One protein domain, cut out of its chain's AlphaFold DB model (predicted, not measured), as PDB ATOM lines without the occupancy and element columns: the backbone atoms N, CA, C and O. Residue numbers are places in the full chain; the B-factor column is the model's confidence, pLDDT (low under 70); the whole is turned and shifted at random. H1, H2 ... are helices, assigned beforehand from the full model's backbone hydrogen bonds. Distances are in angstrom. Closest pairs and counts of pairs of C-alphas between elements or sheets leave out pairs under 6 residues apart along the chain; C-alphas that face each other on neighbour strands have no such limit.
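This is residues 2 to 107 and 353 to 392 of the 524 residues of an uncharacterized protein of Trichodelitschia bisporula (UniProt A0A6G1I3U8). A small all-helix body is built on the helical hairpin of H3 and H4, with H7 crossing beside H4 and the short helices H5 and H6 on the side of H3 and H7, while H1 and H2 meet at a steep angle and extend the body at one end. The free loop of residues 14 to 20 sticks out at the tip of that end, and residues 353 to 392, a long stretch with no named element, run along the side of H4. The printed part has 146 residues, with seven named helices in the order H1 to H7 and no named strand. The whole is compact by its radius of gyration of the C-alphas, 15.9 A, yet elongated in outline, spanning 54 by 35 by 28 A.

Begin at H1, residues 2 to 13, which touches H2, residues 24 to 35, with residues 6 to 10 alone. Look at the closest C-alphas, Gln 6 and Ser 24, 5.9 A apart; the two helices run opposite ways at a steep tilt of 58 degrees. Go on to H3, residues 44 to 54, and H4, residues 62 to 75: they touch as a hairpin, opposite ways at a shallow tilt of 25 degrees, their closest C-alphas being Ala 47 and Ala 68 at 4.7 A. H1 and H3 are close but not clearly touching, the closest C-alphas, Leu 2 and Trp 53, being 6.8 A apart. H2 and H4 are only just apart, at 8.3 A. Look next for H5, residues 78 to 82, and H6, residues 84 to 88; H6 touches H3, with the C-alphas of Leu 48 and Glu 85 closest at 6.0 A. H7, residues 91 to 107, touches H4 through residues 97 to 101, the same way at a steep tilt of 50 degrees; the closest C-alphas, Val 73 and Tyr 101, are 5.2 A apart. H5 touches no helix but is near H7. Every O i to N i+4 pair is within hydrogen-bond range in H1, H2, H3, H4, H6 and H7; H5 has 0 of 1, but 2 of 2 O i to N i+3 pairs.

Find C-alpha 2 at (31.200, -7.992, -36.344); from there H1 runs 16.4 A. H2 covers 16.3 A, H3 15.0 A and H4 20.0 A, starting at (33.261, 7.707, -33.004). H7, the longest, runs 24.3 A to C-alpha 107 at (48.936, 9.788, -12.884).

The C-alphas farthest apart are those of Asp 17 and Leu 106, 54.4 A. Residues 108 to 352 are not printed; C-alphas 107 and 353 are 15.1 A apart across the cut. None of the links between named helices is long. The mean pLDDT of the printed part is 89.7, and residue 381 is under 70.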
ATOM      1  N   LEU A   2      31.892  -9.196 -35.839       85.06
ATOM      2  CA  LEU A   2      31.200  -7.992 -36.344       85.06
ATOM      3  C   LEU A   2      31.515  -7.690 -37.819       85.06
ATOM      4  O   LEU A   2      30.585  -7.540 -38.599       85.06
ATOM      5  N   SER A   3      32.789  -7.713 -38.228       85.44
ATOM      6  CA  SER A   3      33.162  -7.558 -39.645       85.44
ATOM      7  C   SER A   3      32.598  -8.672 -40.539       85.44
ATOM      8  O   SER A   3      32.202  -8.403 -41.664       85.44
ATOM      9  N   ASP A   4      32.503  -9.913 -40.045       86.62
ATOM     10  CA  ASP A   4      31.926 -11.026 -40.817       86.62
ATOM     11  C   ASP A   4      30.419 -10.823 -41.030       86.62
ATOM     12  O   ASP A   4      29.913 -11.013 -42.133       86.62
ATOM     13  N   LEU A   5      29.709 -10.382 -39.987       87.19
ATOM     14  CA  LEU A   5      28.293 -10.030 -40.065       87.19
ATOM     15  C   LEU A   5      28.066  -8.820 -40.982       87.19
ATOM     16  O   LEU A   5      27.107  -8.820 -41.746       87.19
ATOM     17  N   GLN A   6      28.959  -7.829 -40.950       87.62
ATOM     18  CA  GLN A   6      28.919  -6.684 -41.858       87.62
ATOM     19  C   GLN A   6      29.055  -7.131 -43.316       87.62
ATOM     20  O   GLN A   6      28.177  -6.823 -44.112       87.62
ATOM     21  N   ASN A   7      30.056  -7.961 -43.629       87.75
ATOM     22  CA  ASN A   7      30.242  -8.524 -44.969       87.75
ATOM     23  C   ASN A   7      29.006  -9.313 -45.445       87.75
ATOM     24  O   ASN A   7      28.645  -9.240 -46.617       87.75
ATOM     25  N   VAL A   8      28.333 -10.057 -44.555       88.00
ATOM     26  CA  VAL A   8      27.086 -10.777 -44.882       88.00
ATOM     27  C   VAL A   8      25.934  -9.810 -45.176       88.00
ATOM     28  O   VAL A   8      25.180 -10.043 -46.119       88.00
ATOM     29  N   ILE A   9      25.804  -8.723 -44.410       87.50
ATOM     30  CA  ILE A   9      24.797  -7.675 -44.645       87.50
ATOM     31  C   ILE A   9      25.076  -6.942 -45.964       87.50
ATOM     32  O   ILE A   9      24.153  -6.766 -46.754       87.50
ATOM     33  N   ASP A  10      26.333  -6.582 -46.238       87.06
ATOM     34  CA  ASP A  10      26.747  -5.958 -47.499       87.06
ATOM     35  C   ASP A  10      26.427  -6.879 -48.690       87.06
ATOM     36  O   ASP A  10      25.732  -6.460 -49.614       87.06
ATOM     37  N   THR A  11      26.806  -8.162 -48.619       87.38
ATOM     38  CA  THR A  11      26.481  -9.177 -49.647       87.38
ATOM     39  C   THR A  11      24.968  -9.318 -49.868       87.38
ATOM     40  O   THR A  11      24.515  -9.538 -50.989       87.38
ATOM     41  N   TYR A  12      24.161  -9.198 -48.810       85.06
ATOM     42  CA  TYR A  12      22.703  -9.250 -48.917       85.06
ATOM     43  C   TYR A  12      22.131  -7.981 -49.571       85.06
ATOM     44  O   TYR A  12      21.281  -8.075 -50.454       85.06
ATOM     45  N   TYR A  13      22.621  -6.795 -49.199       86.44
ATOM     46  CA  TYR A  13      22.196  -5.524 -49.796       86.44
ATOM     47  C   TYR A  13      22.725  -5.306 -51.221       86.44
ATOM     48  O   TYR A  13      22.115  -4.554 -51.980       86.44
ATOM     49  N   GLU A  14      23.788  -5.993 -51.644       82.69
ATOM     50  CA  GLU A  14      24.224  -6.020 -53.046       82.69
ATOM     51  C   GLU A  14      23.158  -6.571 -54.008       82.69
ATOM     52  O   GLU A  14      23.177  -6.219 -55.191       82.69
ATOM     53  N   LEU A  15      22.205  -7.367 -53.508       80.56
ATOM     54  CA  LEU A  15      21.064  -7.883 -54.273       80.56
ATOM     55  C   LEU A  15      19.909  -6.871 -54.406       80.56
ATOM     56  O   LEU A  15      19.039  -7.062 -55.254       80.56
ATOM     57  N   ASN A  16      19.903  -5.802 -53.603       83.31
ATOM     58  CA  ASN A  16      18.864  -4.768 -53.618       83.31
ATOM     59  C   ASN A  16      19.194  -3.641 -54.612       83.31
ATOM     60  O   ASN A  16      20.364  -3.410 -54.963       83.31
ATOM     61  N   ASP A  17      18.166  -2.887 -55.015       81.94
ATOM     62  CA  ASP A  17      18.339  -1.650 -55.783       81.94
ATOM     63  C   ASP A  17      19.272  -0.676 -55.031       81.94
ATOM     64  O   ASP A  17      19.159  -0.567 -53.808       81.94
ATOM     65  N   PRO A  18      20.198   0.039 -55.705       79.31
ATOM     66  CA  PRO A  18      21.113   0.979 -55.054       79.31
ATOM     67  C   PRO A  18      20.444   2.021 -54.145       79.31
ATOM     68  O   PRO A  18      21.064   2.444 -53.173       79.31
ATOM     69  N   SER A  19      19.200   2.417 -54.430       79.56
ATOM     70  CA  SER A  19      18.424   3.354 -53.603       79.56
ATOM     71  C   SER A  19      17.877   2.744 -52.303       79.56
ATOM     72  O   SER A  19      17.570   3.479 -51.366       79.56
ATOM     73  N   GLU A  20      17.813   1.413 -52.210       78.12
ATOM     74  CA  GLU A  20      17.333   0.655 -51.046       78.12
ATOM     75  C   GLU A  20      18.477   0.072 -50.192       78.12
ATOM     76  O   GLU A  20      18.232  -0.662 -49.229       78.12
ATOM     77  N   ARG A  21      19.743   0.372 -50.517       81.81
ATOM     78  CA  ARG A  21      20.911  -0.133 -49.776       81.81
ATOM     79  C   ARG A  21      21.150   0.685 -48.516       81.81
ATOM     80  O   ARG A  21      21.551   1.846 -48.575       81.81
ATOM     81  N   TRP A  22      20.933   0.063 -47.364       80.19
ATOM     82  CA  TRP A  22      21.217   0.687 -46.075       80.19
ATOM     83  C   TRP A  22      22.712   0.579 -45.766       80.19
ATOM     84  O   TRP A  22      23.373  -0.388 -46.141       80.19
ATOM     85  N   ASN A  23      23.256   1.560 -45.047       87.00
ATOM     86  CA  ASN A  23      24.634   1.494 -44.577       87.00
ATOM     87  C   ASN A  23      24.758   0.382 -43.514       87.00
ATOM     88  O   ASN A  23      24.212   0.500 -42.414       87.00
ATOM     89  N   SER A  24      25.476  -0.696 -43.840       89.06
ATOM     90  CA  SER A  24      25.629  -1.876 -42.979       89.06
ATOM     91  C   SER A  24      26.258  -1.559 -41.622       89.06
ATOM     92  O   SER A  24      25.821  -2.101 -40.604       89.06
ATOM     93  N   ALA A  25      27.222  -0.633 -41.569       89.62
ATOM     94  CA  ALA A  25      27.810  -0.175 -40.315       89.62
ATOM     95  C   ALA A  25      26.768   0.536 -39.438       89.62
ATOM     96  O   ALA A  25      26.678   0.237 -38.251       89.62
ATOM     97  N   GLN A  26      25.925   1.407 -40.006       89.81
ATOM     98  CA  GLN A  26      24.849   2.077 -39.258       89.81
ATOM     99  C   GLN A  26      23.794   1.086 -38.741       89.81
ATOM    100  O   GLN A  26      23.392   1.182 -37.581       89.81
ATOM    101  N   VAL A  27      23.400   0.097 -39.553       91.06
ATOM    102  CA  VAL A  27      22.497  -0.994 -39.134       91.06
ATOM    103  C   VAL A  27      23.085  -1.766 -37.950       91.06
ATOM    104  O   VAL A  27      22.385  -2.042 -36.975       91.06
ATOM    105  N   LEU A  28      24.384  -2.075 -37.997       92.44
ATOM    106  CA  LEU A  28      25.075  -2.764 -36.911       92.44
ATOM    107  C   LEU A  28      25.227  -1.902 -35.657       92.44
ATOM    108  O   LEU A  28      24.950  -2.397 -34.568       92.44
ATOM    109  N   VAL A  29      25.583  -0.620 -35.780       93.38
ATOM    110  CA  VAL A  29      25.614   0.320 -34.646       93.38
ATOM    111  C   VAL A  29      24.242   0.392 -33.976       93.38
ATOM    112  O   VAL A  29      24.152   0.278 -32.751       93.38
ATOM    113  N   GLN A  30      23.162   0.509 -34.756       92.75
ATOM    114  CA  GLN A  30      21.797   0.523 -34.231       92.75
ATOM    115  C   GLN A  30      21.455  -0.790 -33.512       92.75
ATOM    116  O   GLN A  30      20.950  -0.753 -32.389       92.75
ATOM    117  N   TYR A  31      21.775  -1.942 -34.110       92.56
ATOM    118  CA  TYR A  31      21.547  -3.255 -33.502       92.56
ATOM    119  C   TYR A  31      22.318  -3.432 -32.186       92.56
ATOM    120  O   TYR A  31      21.725  -3.831 -31.183       92.56
ATOM    121  N   LEU A  32      23.615  -3.100 -32.161       94.12
ATOM    122  CA  LEU A  32      24.450  -3.168 -30.958       94.12
ATOM    123  C   LEU A  32      23.866  -2.293 -29.844       94.12
ATOM    124  O   LEU A  32      23.600  -2.796 -28.753       94.12
ATOM    125  N   THR A  33      23.570  -1.029 -30.164       92.38
ATOM    126  CA  THR A  33      23.049  -0.024 -29.223       92.38
ATOM    127  C   THR A  33      21.685  -0.415 -28.650       92.38
ATOM    128  O   THR A  33      21.448  -0.234 -27.455       92.38
ATOM    129  N   GLN A  34      20.782  -0.962 -29.477       93.44
ATOM    130  CA  GLN A  34      19.448  -1.419 -29.057       93.44
ATOM    131  C   GLN A  34      19.485  -2.705 -28.226       93.44
ATOM    132  O   GLN A  34      18.615  -2.919 -27.384       93.44
ATOM    133  N   ARG A  35      20.465  -3.583 -28.474       93.19
ATOM    134  CA  ARG A  35      20.638  -4.845 -27.740       93.19
ATOM    135  C   ARG A  35      21.543  -4.714 -26.512       93.19
ATOM    136  O   ARG A  35      21.647  -5.679 -25.761       93.19
ATOM    137  N   GLY A  36      22.175  -3.557 -26.303       91.50
ATOM    138  CA  GLY A  36      23.143  -3.329 -25.226       91.50
ATOM    139  C   GLY A  36      24.449  -4.109 -25.401       91.50
ATOM    140  O   GLY A  36      25.140  -4.369 -24.423       91.50
ATOM    141  N   LEU A  37      24.772  -4.515 -26.633       91.38
ATOM    142  CA  LEU A  37      25.991  -5.266 -26.969       91.38
ATOM    143  C   LEU A  37      27.222  -4.352 -27.109       91.38
ATOM    144  O   LEU A  37      28.331  -4.834 -27.325       91.38
ATOM    145  N   ASP A  38      27.012  -3.043 -26.999       92.81
ATOM    146  CA  ASP A  38      28.028  -2.005 -26.855       92.81
ATOM    147  C   ASP A  38      28.502  -1.815 -25.396       92.81
ATOM    148  O   ASP A  38      29.446  -1.066 -25.154       92.81
ATOM    149  N   ASP A  39      27.903  -2.518 -24.424       94.56
ATOM    150  CA  ASP A  39      28.377  -2.550 -23.034       94.56
ATOM    151  C   ASP A  39      29.612  -3.453 -22.890       94.56
ATOM    152  O   ASP A  39      29.524  -4.683 -22.881       94.56
ATOM    153  N   VAL A  40      30.782  -2.827 -22.769       94.81
ATOM    154  CA  VAL A  40      32.080  -3.516 -22.664       94.81
ATOM    155  C   VAL A  40      32.683  -3.483 -21.256       94.81
ATOM    156  O   VAL A  40      33.844  -3.861 -21.066       94.81
ATOM    157  N   ARG A  41      31.916  -3.036 -20.249       93.94
ATOM    158  CA  ARG A  41      32.409  -2.876 -18.873       93.94
ATOM    159  C   ARG A  41      32.975  -4.176 -18.311       93.94
ATOM    160  O   ARG A  41      32.341  -5.227 -18.359       93.94
ATOM    161  N   GLY A  42      34.177  -4.097 -17.740       88.38
ATOM    162  CA  GLY A  42      34.849  -5.235 -17.104       88.38
ATOM    163  C   GLY A  42      35.256  -6.381 -18.042       88.38
ATOM    164  O   GLY A  42      35.811  -7.368 -17.563       88.38
ATOM    165  N   ASN A  43      35.035  -6.275 -19.358       92.69
ATOM    166  CA  ASN A  43      35.418  -7.297 -20.332       92.69
ATOM    167  C   ASN A  43      36.395  -6.731 -21.371       92.69
ATOM    168  O   ASN A  43      36.006  -6.174 -22.398       92.69
ATOM    169  N   VAL A  44      37.691  -6.948 -21.130       93.50
ATOM    170  CA  VAL A  44      38.770  -6.462 -22.002       93.50
ATOM    171  C   VAL A  44      38.707  -7.028 -23.425       93.50
ATOM    172  O   VAL A  44      39.089  -6.341 -24.366       93.50
ATOM    173  N   GLN A  45      38.201  -8.252 -23.622       93.38
ATOM    174  CA  GLN A  45      38.077  -8.844 -24.959       93.38
ATOM    175  C   GLN A  45      36.926  -8.212 -25.748       93.38
ATOM    176  O   GLN A  45      37.087  -7.934 -26.935       93.38
ATOM    177  N   ALA A  46      35.795  -7.938 -25.088       93.81
ATOM    178  CA  ALA A  46      34.689  -7.199 -25.692       93.81
ATOM    179  C   ALA A  46      35.114  -5.764 -26.040       93.81
ATOM    180  O   ALA A  46      34.885  -5.324 -27.164       93.81
ATOM    181  N   ALA A  47      35.816  -5.081 -25.129       96.00
ATOM    182  CA  ALA A  47      36.347  -3.740 -25.364       96.00
ATOM    183  C   ALA A  47      37.335  -3.714 -26.547       96.00
ATOM    184  O   ALA A  47      37.149  -2.941 -27.483       96.00
ATOM    185  N   LEU A  48      38.331  -4.609 -26.585       96.38
ATOM    186  CA  LEU A  48      39.283  -4.688 -27.701       96.38
ATOM    187  C   LEU A  48      38.599  -5.053 -29.030       96.38
ATOM    188  O   LEU A  48      38.958  -4.506 -30.070       96.38
ATOM    189  N   GLY A  49      37.603  -5.944 -29.007       94.56
ATOM    190  CA  GLY A  49      36.827  -6.320 -30.191       94.56
ATOM    191  C   GLY A  49      35.961  -5.179 -30.734       94.56
ATOM    192  O   GLY A  49      35.926  -4.961 -31.946       94.56
ATOM    193  N   LEU A  50      35.308  -4.421 -29.847       95.56
ATOM    194  CA  LEU A  50      34.520  -3.242 -30.203       95.56
ATOM    195  C   LEU A  50      35.417  -2.123 -30.750       95.56
ATOM    196  O   LEU A  50      35.074  -1.508 -31.760       95.56
ATOM    197  N   LEU A  51      36.590  -1.914 -30.146       96.00
ATOM    198  CA  LEU A  51      37.594  -0.952 -30.605       96.00
ATOM    199  C   LEU A  51      38.114  -1.312 -32.007       96.00
ATOM    200  O   LEU A  51      38.123  -0.458 -32.893       96.00
ATOM    201  N   ALA A  52      38.468  -2.585 -32.223       95.44
ATOM    202  CA  ALA A  52      38.972  -3.111 -33.494       95.44
ATOM    203  C   ALA A  52      37.940  -3.081 -34.635       95.44
ATOM    204  O   ALA A  52      38.325  -3.079 -35.804       95.44
ATOM    205  N   TRP A  53      36.639  -3.087 -34.322       95.00
ATOM    206  CA  TRP A  53      35.578  -2.881 -35.313       95.00
ATOM    207  C   TRP A  53      35.304  -1.393 -35.555       95.00
ATOM    208  O   TRP A  53      35.252  -0.957 -36.703       95.00
ATOM    209  N   SER A  54      35.224  -0.592 -34.490       94.38
ATOM    210  CA  SER A  54      34.926   0.846 -34.573       94.38
ATOM    211  C   SER A  54      35.999   1.643 -35.326       94.38
ATOM    212  O   SER A  54      35.680   2.662 -35.933       94.38
ATOM    213  N   GLU A  55      37.258   1.185 -35.323       93.62
ATOM    214  CA  GLU A  55      38.358   1.831 -36.055       93.62
ATOM    215  C   GLU A  55      38.457   1.493 -37.553       93.62
ATOM    216  O   GLU A  55      39.349   2.004 -38.235       93.62
ATOM    217  N   GLN A  56      37.590   0.624 -38.083       92.06
ATOM    218  CA  GLN A  56      37.685   0.195 -39.481       92.06
ATOM    219  C   GLN A  56      37.295   1.347 -40.430       92.06
ATOM    220  O   GLN A  56      36.332   2.060 -40.137       92.06
ATOM    221  N   PRO A  57      37.987   1.554 -41.572       89.81
ATOM    222  CA  PRO A  57      37.731   2.697 -42.465       89.81
ATOM    223  C   PRO A  57      36.312   2.765 -43.053       89.81
ATOM    224  O   PRO A  57      35.871   3.831 -43.465       89.81
ATOM    225  N   ASN A  58      35.603   1.636 -43.098       88.50
ATOM    226  CA  ASN A  58      34.208   1.500 -43.527       88.50
ATOM    227  C   ASN A  58      33.192   1.580 -42.365       88.50
ATOM    228  O   ASN A  58      31.997   1.425 -42.601       88.50
ATOM    229  N   VAL A  59      33.653   1.782 -41.125       91.19
ATOM    230  CA  VAL A  59      32.824   1.858 -39.907       91.19
ATOM    231  C   VAL A  59      32.999   3.214 -39.225       91.19
ATOM    232  O   VAL A  59      32.023   3.941 -39.079       91.19
ATOM    233  N   MET A  60      34.234   3.560 -38.836       90.50
ATOM    234  CA  MET A  60      34.622   4.845 -38.227       90.50
ATOM    235  C   MET A  60      33.664   5.348 -37.127       90.50
ATOM    236  O   MET A  60      33.331   6.530 -37.049       90.50
ATOM    237  N   TRP A  61      33.206   4.449 -36.252       91.81
ATOM    238  CA  TRP A  61      32.188   4.764 -35.250       91.81
ATOM    239  C   TRP A  61      32.792   5.500 -34.045       91.81
ATOM    240  O   TRP A  61      33.334   4.879 -33.133       91.81
ATOM    241  N   ASP A  62      32.673   6.831 -34.031       90.88
ATOM    242  CA  ASP A  62      33.261   7.707 -33.004       90.88
ATOM    243  C   ASP A  62      32.869   7.321 -31.561       90.88
ATOM    244  O   ASP A  62      33.741   7.174 -30.702       90.88
ATOM    245  N   ALA A  63      31.576   7.107 -31.285       90.62
ATOM    246  CA  ALA A  63      31.101   6.792 -29.932       90.62
ATOM    247  C   ALA A  63      31.525   5.388 -29.462       90.62
ATOM    248  O   ALA A  63      31.976   5.233 -28.329       90.62
ATOM    249  N   GLY A  64      31.454   4.376 -30.337       93.06
ATOM    250  CA  GLY A  64      31.927   3.024 -30.022       93.06
ATOM    251  C   GLY A  64      33.442   2.960 -29.842       93.06
ATOM    252  O   GLY A  64      33.921   2.279 -28.937       93.06
ATOM    253  N   TYR A  65      34.199   3.735 -30.630       94.44
ATOM    254  CA  TYR A  65      35.635   3.907 -30.425       94.44
ATOM    255  C   TYR A  65      35.920   4.523 -29.053       94.44
ATOM    256  O   TYR A  65      36.789   4.020 -28.350       94.44
ATOM    257  N   LEU A  66      35.197   5.576 -28.650       93.88
ATOM    258  CA  LEU A  66      35.388   6.218 -27.346       93.88
ATOM    259  C   LEU A  66      35.130   5.259 -26.182       93.88
ATOM    260  O   LEU A  66      35.998   5.091 -25.325       93.88
ATOM    261  N   GLU A  67      33.951   4.634 -26.175       94.50
ATOM    262  CA  GLU A  67      33.517   3.699 -25.136       94.50
ATOM    263  C   GLU A  67      34.542   2.569 -24.984       94.50
ATOM    264  O   GLU A  67      35.075   2.317 -23.903       94.50
ATOM    265  N   ALA A  68      34.897   1.945 -26.109       95.88
ATOM    266  CA  ALA A  68      35.841   0.846 -26.148       95.88
ATOM    267  C   ALA A  68      37.266   1.264 -25.756       95.88
ATOM    268  O   ALA A  68      37.924   0.532 -25.018       95.88
ATOM    269  N   PHE A  69      37.749   2.424 -26.213       96.06
ATOM    270  CA  PHE A  69      39.093   2.921 -25.910       96.06
ATOM    271  C   PHE A  69      39.256   3.206 -24.416       96.06
ATOM    272  O   PHE A  69      40.212   2.723 -23.808       96.06
ATOM    273  N   VAL A  70      38.314   3.932 -23.804       95.81
ATOM    274  CA  VAL A  70      38.417   4.304 -22.385       95.81
ATOM    275  C   VAL A  70      38.311   3.079 -21.480       95.81
ATOM    276  O   VAL A  70      39.162   2.901 -20.606       95.81
ATOM    277  N   HIS A  71      37.351   2.180 -21.731       96.25
ATOM    278  CA  HIS A  71      37.265   0.925 -20.973       96.25
ATOM    279  C   HIS A  71      38.483   0.027 -21.203       96.25
ATOM    280  O   HIS A  71      38.963  -0.579 -20.249       96.25
ATOM    281  N   CYS A  72      39.050  -0.029 -22.416       96.25
ATOM    282  CA  CYS A  72      40.305  -0.748 -22.647       96.25
ATOM    283  C   CYS A  72      41.422  -0.236 -21.730       96.25
ATOM    284  O   CYS A  72      42.053  -1.055 -21.067       96.25
ATOM    285  N   VAL A  73      41.663   1.082 -21.678       95.81
ATOM    286  CA  VAL A  73      42.738   1.661 -20.850       95.81
ATOM    287  C   VAL A  73      42.539   1.348 -19.364       95.81
ATOM    288  O   VAL A  73      43.494   0.958 -18.695       95.81
ATOM    289  N   GLY A  74      41.308   1.450 -18.857       94.50
ATOM    290  CA  GLY A  74      41.012   1.153 -17.455       94.50
ATOM    291  C   GLY A  74      41.094  -0.333 -17.078       94.50
ATOM    292  O   GLY A  74      41.544  -0.663 -15.984       94.50
ATOM    293  N   ILE A  75      40.711  -1.253 -17.969       94.38
ATOM    294  CA  ILE A  75      40.720  -2.698 -17.665       94.38
ATOM    295  C   ILE A  75      42.104  -3.329 -17.891       94.38
ATOM    296  O   ILE A  75      42.446  -4.322 -17.245       94.38
ATOM    297  N   MET A  76      42.892  -2.832 -18.847       92.56
ATOM    298  CA  MET A  76      44.058  -3.577 -19.326       92.56
ATOM    299  C   MET A  76      45.197  -3.713 -18.315       92.56
ATOM    300  O   MET A  76      45.346  -2.947 -17.368       92.56
ATOM    301  N   SER A  77      46.048  -4.696 -18.586       91.00
ATOM    302  CA  SER A  77      47.337  -4.897 -17.931       91.00
ATOM    303  C   SER A  77      48.422  -5.084 -18.992       91.00
ATOM    304  O   SER A  77      48.117  -5.314 -20.164       91.00
ATOM    305  N   GLN A  78      49.691  -5.103 -18.585       88.12
ATOM    306  CA  GLN A  78      50.814  -5.430 -19.479       88.12
ATOM    307  C   GLN A  78      50.598  -6.750 -20.256       88.12
ATOM    308  O   GLN A  78      50.903  -6.839 -21.443       88.12
ATOM    309  N   ARG A  79      49.968  -7.764 -19.636       89.69
ATOM    310  CA  ARG A  79      49.644  -9.047 -20.296       89.69
ATOM    311  C   ARG A  79      48.612  -8.902 -21.418       89.69
ATOM    312  O   ARG A  79      48.624  -9.676 -22.372       89.69
ATOM    313  N   THR A  80      47.723  -7.912 -21.338       91.56
ATOM    314  CA  THR A  80      46.721  -7.635 -22.377       91.56
ATOM    315  C   THR A  80      47.387  -7.299 -23.715       91.56
ATOM    316  O   THR A  80      46.873  -7.688 -24.762       91.56
ATOM    317  N   MET A  81      48.559  -6.658 -23.702       91.75
ATOM    318  CA  MET A  81      49.287  -6.258 -24.915       91.75
ATOM    319  C   MET A  81      49.876  -7.451 -25.692       91.75
ATOM    320  O   MET A  81      50.180  -7.349 -26.882       91.75
ATOM    321  N   GLU A  82      49.990  -8.615 -25.051       91.12
ATOM    322  CA  GLU A  82      50.446  -9.856 -25.681       91.12
ATOM    323  C   GLU A  82      49.312 -10.625 -26.384       91.12
ATOM    324  O   GLU A  82      49.585 -11.516 -27.197       91.12
ATOM    325  N   THR A  83      48.050 -10.280 -26.108       93.38
ATOM    326  CA  THR A  83      46.865 -10.990 -26.620       93.38
ATOM    327  C   THR A  83      46.692 -10.851 -28.134       93.38
ATOM    328  O   THR A  83      47.195  -9.917 -28.768       93.38
ATOM    329  N   ARG A  84      45.954 -11.789 -28.741       92.00
ATOM    330  CA  ARG A  84      45.620 -11.722 -30.170       92.00
ATOM    331  C   ARG A  84      44.701 -10.536 -30.453       92.00
ATOM    332  O   ARG A  84      44.873  -9.863 -31.460       92.00
ATOM    333  N   GLU A  85      43.771 -10.263 -29.548       91.81
ATOM    334  CA  GLU A  85      42.773  -9.202 -29.646       91.81
ATOM    335  C   GLU A  85      43.458  -7.831 -29.740       91.81
ATOM    336  O   GLU A  85      43.178  -7.069 -30.663       91.81
ATOM    337  N   TYR A  86      44.448  -7.565 -28.881       94.06
ATOM    338  CA  TYR A  86      45.271  -6.352 -28.961       94.06
ATOM    339  C   TYR A  86      46.111  -6.293 -30.249       94.06
ATOM    340  O   TYR A  86      46.228  -5.245 -30.885       94.06
ATOM    341  N   LYS A  87      46.672  -7.429 -30.686       93.06
ATOM    342  CA  LYS A  87      47.449  -7.533 -31.937       93.06
ATOM    343  C   LYS A  87      46.604  -7.371 -33.210       93.06
ATOM    344  O   LYS A  87      47.178  -7.061 -34.254       93.06
ATOM    345  N   ASN A  88      45.280  -7.514 -33.134       91.25
ATOM    346  CA  ASN A  88      44.368  -7.265 -34.255       91.25
ATOM    347  C   ASN A  88      44.076  -5.765 -34.479       91.25
ATOM    348  O   ASN A  88      43.675  -5.403 -35.582       91.25
ATOM    349  N   LEU A  89      44.283  -4.902 -33.474       94.56
ATOM    350  CA  LEU A  89      44.121  -3.445 -33.604       94.56
ATOM    351  C   LEU A  89      45.105  -2.846 -34.622       94.56
ATOM    352  O   LEU A  89      46.185  -3.395 -34.860       94.56
ATOM    353  N   THR A  90      44.814  -1.660 -35.158       93.44
ATOM    354  CA  THR A  90      45.792  -0.928 -35.976       93.44
ATOM    355  C   THR A  90      47.026  -0.538 -35.153       93.44
ATOM    356  O   THR A  90      46.951  -0.259 -33.954       93.44
ATOM    357  N   GLN A  91      48.194  -0.455 -35.804       93.12
ATOM    358  CA  GLN A  91      49.449  -0.059 -35.142       93.12
ATOM    359  C   GLN A  91      49.344   1.306 -34.437       93.12
ATOM    360  O   GLN A  91      49.958   1.506 -33.391       93.12
ATOM    361  N   MET A  92      48.556   2.231 -34.993       91.44
ATOM    362  CA  MET A  92      48.318   3.538 -34.387       91.44
ATOM    363  C   MET A  92      47.460   3.434 -33.127       91.44
ATOM    364  O   MET A  92      47.817   4.019 -32.108       91.44
ATOM    365  N   THR A  93      46.346   2.695 -33.178       94.38
ATOM    366  CA  THR A  93      45.471   2.537 -32.012       94.38
ATOM    367  C   THR A  93      46.197   1.805 -30.891       94.38
ATOM    368  O   THR A  93      46.151   2.289 -29.769       94.38
ATOM    369  N   ARG A  94      46.997   0.765 -31.179       95.12
ATOM    370  CA  ARG A  94      47.908   0.165 -30.182       95.12
ATOM    371  C   ARG A  94      48.840   1.189 -29.536       95.12
ATOM    372  O   ARG A  94      48.931   1.244 -28.317       95.12
ATOM    373  N   HIS A  95      49.525   2.011 -30.335       93.75
ATOM    374  CA  HIS A  95      50.467   3.005 -29.810       93.75
ATOM    375  C   HIS A  95      49.783   4.028 -28.891       93.75
ATOM    376  O   HIS A  95      50.274   4.303 -27.798       93.75
ATOM    377  N   LYS A  96      48.615   4.534 -29.295       93.88
ATOM    378  CA  LYS A  96      47.798   5.455 -28.492       93.88
ATOM    379  C   LYS A  96      47.268   4.820 -27.216       93.88
ATOM    380  O   LYS A  96      47.281   5.449 -26.168       93.88
ATOM    381  N   LEU A  97      46.823   3.573 -27.311       95.38
ATOM    382  CA  LEU A  97      46.255   2.825 -26.203       95.38
ATOM    383  C   LEU A  97      47.336   2.492 -25.155       95.38
ATOM    384  O   LEU A  97      47.110   2.688 -23.966       95.38
ATOM    385  N   GLN A  98      48.546   2.130 -25.599       95.12
ATOM    386  CA  GLN A  98      49.740   2.023 -24.751       95.12
ATOM    387  C   GLN A  98      50.103   3.357 -24.087       95.12
ATOM    388  O   GLN A  98      50.397   3.385 -22.894       95.12
ATOM    389  N   HIS A  99      50.114   4.455 -24.851       95.06
ATOM    390  CA  HIS A  99      50.449   5.784 -24.339       95.06
ATOM    391  C   HIS A  99      49.456   6.229 -23.258       95.06
ATOM    392  O   HIS A  99      49.867   6.610 -22.165       95.06
ATOM    393  N   ALA A 100      48.156   6.113 -23.539       95.50
ATOM    394  CA  ALA A 100      47.091   6.464 -22.610       95.50
ATOM    395  C   ALA A 100      47.109   5.600 -21.342       95.50
ATOM    396  O   ALA A 100      46.942   6.135 -20.248       95.50
ATOM    397  N   TYR A 101      47.391   4.298 -21.468       95.50
ATOM    398  CA  TYR A 101      47.620   3.419 -20.322       95.50
ATOM    399  C   TYR A 101      48.821   3.868 -19.487       95.50
ATOM    400  O   TYR A 101      48.653   4.163 -18.309       95.50
ATOM    401  N   ASN A 102      50.007   4.019 -20.087       95.56
ATOM    402  CA  ASN A 102      51.210   4.439 -19.359       95.56
ATOM    403  C   ASN A 102      51.010   5.789 -18.639       95.56
ATOM    404  O   ASN A 102      51.394   5.926 -17.478       95.56
ATOM    405  N   ALA A 103      50.381   6.763 -19.303       95.12
ATOM    406  CA  ALA A 103      50.068   8.069 -18.728       95.12
ATOM    407  C   ALA A 103      49.057   7.978 -17.569       95.12
ATOM    408  O   ALA A 103      49.205   8.678 -16.570       95.12
ATOM    409  N   MET A 104      48.053   7.099 -17.669       94.50
ATOM    410  CA  MET A 104      47.092   6.879 -16.588       94.50
ATOM    411  C   MET A 104      47.731   6.175 -15.383       94.50
ATOM    412  O   MET A 104      47.479   6.589 -14.258       94.50
ATOM    413  N   GLN A 105      48.593   5.172 -15.590       95.25
ATOM    414  CA  GLN A 105      49.326   4.523 -14.491       95.25
ATOM    415  C   GLN A 105      50.258   5.516 -13.773       95.25
ATOM    416  O   GLN A 105      50.265   5.549 -12.547       95.25
ATOM    417  N   LEU A 106      50.989   6.367 -14.509       95.62
ATOM    418  CA  LEU A 106      51.813   7.437 -13.921       95.62
ATOM    419  C   LEU A 106      50.978   8.394 -13.061       95.62
ATOM    420  O   LEU A 106      51.297   8.597 -11.893       95.62
ATOM    421  N   LYS A 107      49.863   8.902 -13.605       95.06
ATOM    422  CA  LYS A 107      48.936   9.788 -12.884       95.06
ATOM    423  C   LYS A 107      48.415   9.150 -11.586       95.06
ATOM    424  O   LYS A 107      48.308   9.831 -10.570       95.06
ATOM    425  N   THR A 353      35.784  10.859 -18.440       92.56
ATOM    426  CA  THR A 353      35.601  11.244 -19.845       92.56
ATOM    427  C   THR A 353      34.114  11.470 -20.178       92.56
ATOM    428  O   THR A 353      33.227  10.724 -19.747       92.56
ATOM    429  N   ALA A 354      33.799  12.550 -20.898       89.56
ATOM    430  CA  ALA A 354      32.437  12.822 -21.364       89.56
ATOM    431  C   ALA A 354      32.055  11.886 -22.522       89.56
ATOM    432  O   ALA A 354      32.916  11.263 -23.129       89.56
ATOM    433  N   GLY A 355      30.760  11.763 -22.816       86.81
ATOM    434  CA  GLY A 355      30.276  10.970 -23.953       86.81
ATOM    435  C   GLY A 355      30.221   9.452 -23.737       86.81
ATOM    436  O   GLY A 355      29.585   8.779 -24.541       86.81
ATOM    437  N   LEU A 356      30.805   8.912 -22.657       91.06
ATOM    438  CA  LEU A 356      30.629   7.497 -22.303       91.06
ATOM    439  C   LEU A 356      29.192   7.212 -21.843       91.06
ATOM    440  O   LEU A 356      28.657   7.912 -20.977       91.06
ATOM    441  N   LYS A 357      28.620   6.128 -22.364       91.38
ATOM    442  CA  LYS A 357      27.312   5.561 -22.019       91.38
ATOM    443  C   LYS A 357      27.390   4.660 -20.782       91.38
ATOM    444  O   LYS A 357      26.467   4.669 -19.967       91.38
ATOM    445  N   TYR A 358      28.480   3.911 -20.595       91.81
ATOM    446  CA  TYR A 358      28.580   2.862 -19.573       91.81
ATOM    447  C   TYR A 358      29.580   3.192 -18.455       91.81
ATOM    448  O   TYR A 358      30.565   2.490 -18.244       91.81
ATOM    449  N   LYS A 359      29.303   4.247 -17.680       89.25
ATOM    450  CA  LYS A 359      30.159   4.677 -16.552       89.25
ATOM    451  C   LYS A 359      29.887   3.959 -15.224       89.25
ATOM    452  O   LYS A 359      30.786   3.745 -14.419       89.25
ATOM    453  N   ALA A 360      28.631   3.596 -14.963       85.25
ATOM    454  CA  ALA A 360      28.208   3.098 -13.653       85.25
ATOM    455  C   ALA A 360      28.782   1.706 -13.318       85.25
ATOM    456  O   ALA A 360      28.932   0.866 -14.207       85.25
ATOM    457  N   LYS A 361      28.990   1.423 -12.022       83.69
ATOM    458  CA  LYS A 361      29.442   0.117 -11.483       83.69
ATOM    459  C   LYS A 361      30.783  -0.382 -12.047       83.69
ATOM    460  O   LYS A 361      31.045  -1.583 -12.093       83.69
ATOM    461  N   VAL A 362      31.623   0.549 -12.480       88.31
ATOM    462  CA  VAL A 362      32.991   0.304 -12.929       88.31
ATOM    463  C   VAL A 362      33.945   0.358 -11.724       88.31
ATOM    464  O   VAL A 362      33.725   1.127 -10.795       88.31
ATOM    465  N   ARG A 363      34.995  -0.479 -11.724       86.75
ATOM    466  CA  ARG A 363      36.009  -0.559 -10.644       86.75
ATOM    467  C   ARG A 363      37.374   0.045 -11.015       86.75
ATOM    468  O   ARG A 363      38.302  -0.020 -10.220       86.75
ATOM    469  N   TYR A 364      37.489   0.617 -12.210       91.75
ATOM    470  CA  TYR A 364      38.712   1.163 -12.801       91.75
ATOM    471  C   TYR A 364      38.483   2.592 -13.302       91.75
ATOM    472  O   TYR A 364      37.357   2.979 -13.592       91.75
ATOM    473  N   HIS A 365      39.542   3.389 -13.416       94.25
ATOM    474  CA  HIS A 365      39.399   4.806 -13.767       94.25
ATOM    475  C   HIS A 365      39.026   5.012 -15.244       94.25
ATOM    476  O   HIS A 365      39.513   4.302 -16.126       94.25
ATOM    477  N   LEU A 366      38.168   6.005 -15.512       94.12
ATOM    478  CA  LEU A 366      37.646   6.351 -16.846       94.12
ATOM    479  C   LEU A 366      38.179   7.709 -17.350       94.12
ATOM    480  O   LEU A 366      37.547   8.378 -18.175       94.12
ATOM    481  N   CYS A 367      39.357   8.111 -16.862       94.38
ATOM    482  CA  CYS A 367      40.009   9.400 -17.117       94.38
ATOM    483  C   CYS A 367      41.328   9.339 -17.943       94.38
ATOM    484  O   CYS A 367      42.283  10.056 -17.601       94.38
ATOM    485  N   PRO A 368      41.462   8.487 -18.986       94.19
ATOM    486  CA  PRO A 368      42.677   8.434 -19.794       94.19
ATOM    487  C   PRO A 368      42.784   9.657 -20.721       94.19
ATOM    488  O   PRO A 368      41.754  10.220 -21.105       94.19
ATOM    489  N   PRO A 369      44.001  10.047 -21.139       92.06
ATOM    490  CA  PRO A 369      44.168  11.112 -22.119       92.06
ATOM    491  C   PRO A 369      43.647  10.682 -23.498       92.06
ATOM    492  O   PRO A 369      43.829   9.532 -23.914       92.06
ATOM    493  N   LEU A 370      43.018  11.609 -24.228       90.12
ATOM    494  CA  LEU A 370      42.346  11.362 -25.512       90.12
ATOM    495  C   LEU A 370      43.022  12.081 -26.687       90.12
ATOM    496  O   LEU A 370      42.399  12.286 -27.737       90.12
ATOM    497  N   GLU A 371      44.288  12.468 -26.532       84.88
ATOM    498  CA  GLU A 371      45.004  13.282 -27.510       84.88
ATOM    499  C   GLU A 371      44.965  12.653 -28.918       84.88
ATOM    500  O   GLU A 371      45.369  11.510 -29.164       84.88
ATOM    501  N   GLY A 372      44.374  13.393 -29.860       77.56
ATOM    502  CA  GLY A 372      44.163  12.968 -31.245       77.56
ATOM    503  C   GLY A 372      43.260  11.739 -31.449       77.56
ATOM    504  O   GLY A 372      43.380  11.104 -32.500       77.56
ATOM    505  N   CYS A 373      42.424  11.334 -30.482       83.19
ATOM    506  CA  CYS A 373      41.644  10.083 -30.510       83.19
ATOM    507  C   CYS A 373      40.118  10.283 -30.692       83.19
ATOM    508  O   CYS A 373      39.513  10.990 -29.887       83.19
ATOM    509  N   PRO A 374      39.457   9.631 -31.671       81.69
ATOM    510  CA  PRO A 374      40.023   8.969 -32.843       81.69
ATOM    511  C   PRO A 374      40.629   9.983 -33.821       81.69
ATOM    512  O   PRO A 374      40.505  11.194 -33.669       81.69
ATOM    513  N   ARG A 375      41.313   9.476 -34.850       79.06
ATOM    514  CA  ARG A 375      41.985  10.302 -35.873       79.06
ATOM    515  C   ARG A 375      41.061  10.788 -36.997       79.06
ATOM    516  O   ARG A 375      41.416  11.734 -37.684       79.06
ATOM    517  N   TRP A 376      39.905  10.151 -37.170       83.44
ATOM    518  CA  TRP A 376      38.831  10.557 -38.086       83.44
ATOM    519  C   TRP A 376      37.696  11.299 -37.354       83.44
ATOM    520  O   TRP A 376      36.617  11.430 -37.921       83.44
ATOM    521  N   ARG A 377      37.931  11.747 -36.103       77.69
ATOM    522  CA  ARG A 377      36.928  12.352 -35.207       77.69
ATOM    523  C   ARG A 377      36.073  13.360 -35.970       77.69
ATOM    524  O   ARG A 377      36.583  14.400 -36.395       77.69
ATOM    525  N   SER A 378      34.791  13.052 -36.134       74.31
ATOM    526  CA  SER A 378      33.882  13.931 -36.863       74.31
ATOM    527  C   SER A 378      33.670  15.259 -36.112       74.31
ATOM    528  O   SER A 378      33.707  15.286 -34.875       74.31
ATOM    529  N   PRO A 379      33.406  16.377 -36.820       75.25
ATOM    530  CA  PRO A 379      33.017  17.634 -36.178       75.25
ATOM    531  C   PRO A 379      31.754  17.496 -35.314       75.25
ATOM    532  O   PRO A 379      31.610  18.207 -34.326       75.25
ATOM    533  N   GLU A 380      30.871  16.558 -35.667       73.88
ATOM    534  CA  GLU A 380      29.630  16.245 -34.949       73.88
ATOM    535  C   GLU A 380      29.879  15.467 -33.648       73.88
ATOM    536  O   GLU A 380      29.204  15.712 -32.650       73.88
ATOM    537  N   ALA A 381      30.878  14.575 -33.612       69.75
ATOM    538  CA  ALA A 381      31.267  13.865 -32.393       69.75
ATOM    539  C   ALA A 381      32.163  14.696 -31.461       69.75
ATOM    540  O   ALA A 381      32.193  14.444 -30.255       69.75
ATOM    541  N   ALA A 382      32.889  15.697 -31.970       71.31
ATOM    542  CA  ALA A 382      33.833  16.482 -31.169       71.31
ATOM    543  C   ALA A 382      33.241  17.109 -29.876       71.31
ATOM    544  O   ALA A 382      33.929  17.047 -28.856       71.31
ATOM    545  N   PRO A 383      31.993  17.629 -29.840       72.50
ATOM    546  CA  PRO A 383      31.356  18.109 -28.607       72.50
ATOM    547  C   PRO A 383      30.994  17.009 -27.598       72.50
ATOM    548  O   PRO A 383      30.785  17.303 -26.424       72.50
ATOM    549  N   LEU A 384      30.892  15.751 -28.039       70.00
ATOM    550  CA  LEU A 384      30.556  14.603 -27.189       70.00
ATOM    551  C   LEU A 384      31.817  13.983 -26.563       70.00
ATOM    552  O   LEU A 384      31.785  13.515 -25.428       70.00
ATOM    553  N   MET A 385      32.939  14.015 -27.288       77.81
ATOM    554  CA  MET A 385      34.206  13.373 -26.923       77.81
ATOM    555  C   MET A 385      35.136  14.292 -26.107       77.81
ATOM    556  O   MET A 385      36.268  14.565 -26.517       77.81
ATOM    557  N   ILE A 386      34.661  14.795 -24.962       83.44
ATOM    558  CA  ILE A 386      35.437  15.704 -24.096       83.44
ATOM    559  C   ILE A 386      36.278  14.907 -23.090       83.44
ATOM    560  O   ILE A 386      35.755  14.090 -22.329       83.44
ATOM    561  N   GLU A 387      37.579  15.190 -23.057       86.19
ATOM    562  CA  GLU A 387      38.542  14.582 -22.134       86.19
ATOM    563  C   GLU A 387      38.215  14.870 -20.652       86.19
ATOM    564  O   GLU A 387      37.480  15.802 -20.301       86.19
ATOM    565  N   ALA A 388      38.742  14.032 -19.762       89.12
ATOM    566  CA  ALA A 388      38.766  14.294 -18.329       89.12
ATOM    567  C   ALA A 388      39.755  15.429 -18.009       89.12
ATOM    568  O   ALA A 388      40.954  15.291 -18.238       89.12
ATOM    569  N   CYS A 389      39.263  16.543 -17.465       91.12
ATOM    570  CA  CYS A 389      40.077  17.717 -17.136       91.12
ATOM    571  C   CYS A 389      39.626  18.365 -15.817       91.12
ATOM    572  O   CYS A 389      38.473  18.208 -15.401       91.12
ATOM    573  N   GLN A 390      40.516  19.122 -15.167       93.19
ATOM    574  CA  GLN A 390      40.260  19.683 -13.834       93.19
ATOM    575  C   GLN A 390      39.071  20.653 -13.828       93.19
ATOM    576  O   GLN A 390      38.283  20.640 -12.880       93.19
ATOM    577  N   GLN A 391      38.841  21.397 -14.920       92.94
ATOM    578  CA  GLN A 391      37.693  22.306 -15.054       92.94
ATOM    579  C   GLN A 391      36.328  21.583 -15.038       92.94
ATOM    580  O   GLN A 391      35.287  22.219 -14.861       92.94
ATOM    581  N   ARG A 392      36.311  20.252 -15.207       91.88
ATOM    582  CA  ARG A 392      35.120  19.394 -15.084       91.88
ATOM    583  C   ARG A 392      35.010  18.691 -13.721       91.88
ATOM    584  O   ARG A 392      34.013  18.006 -13.491       91.88
TER     585      ARG A 392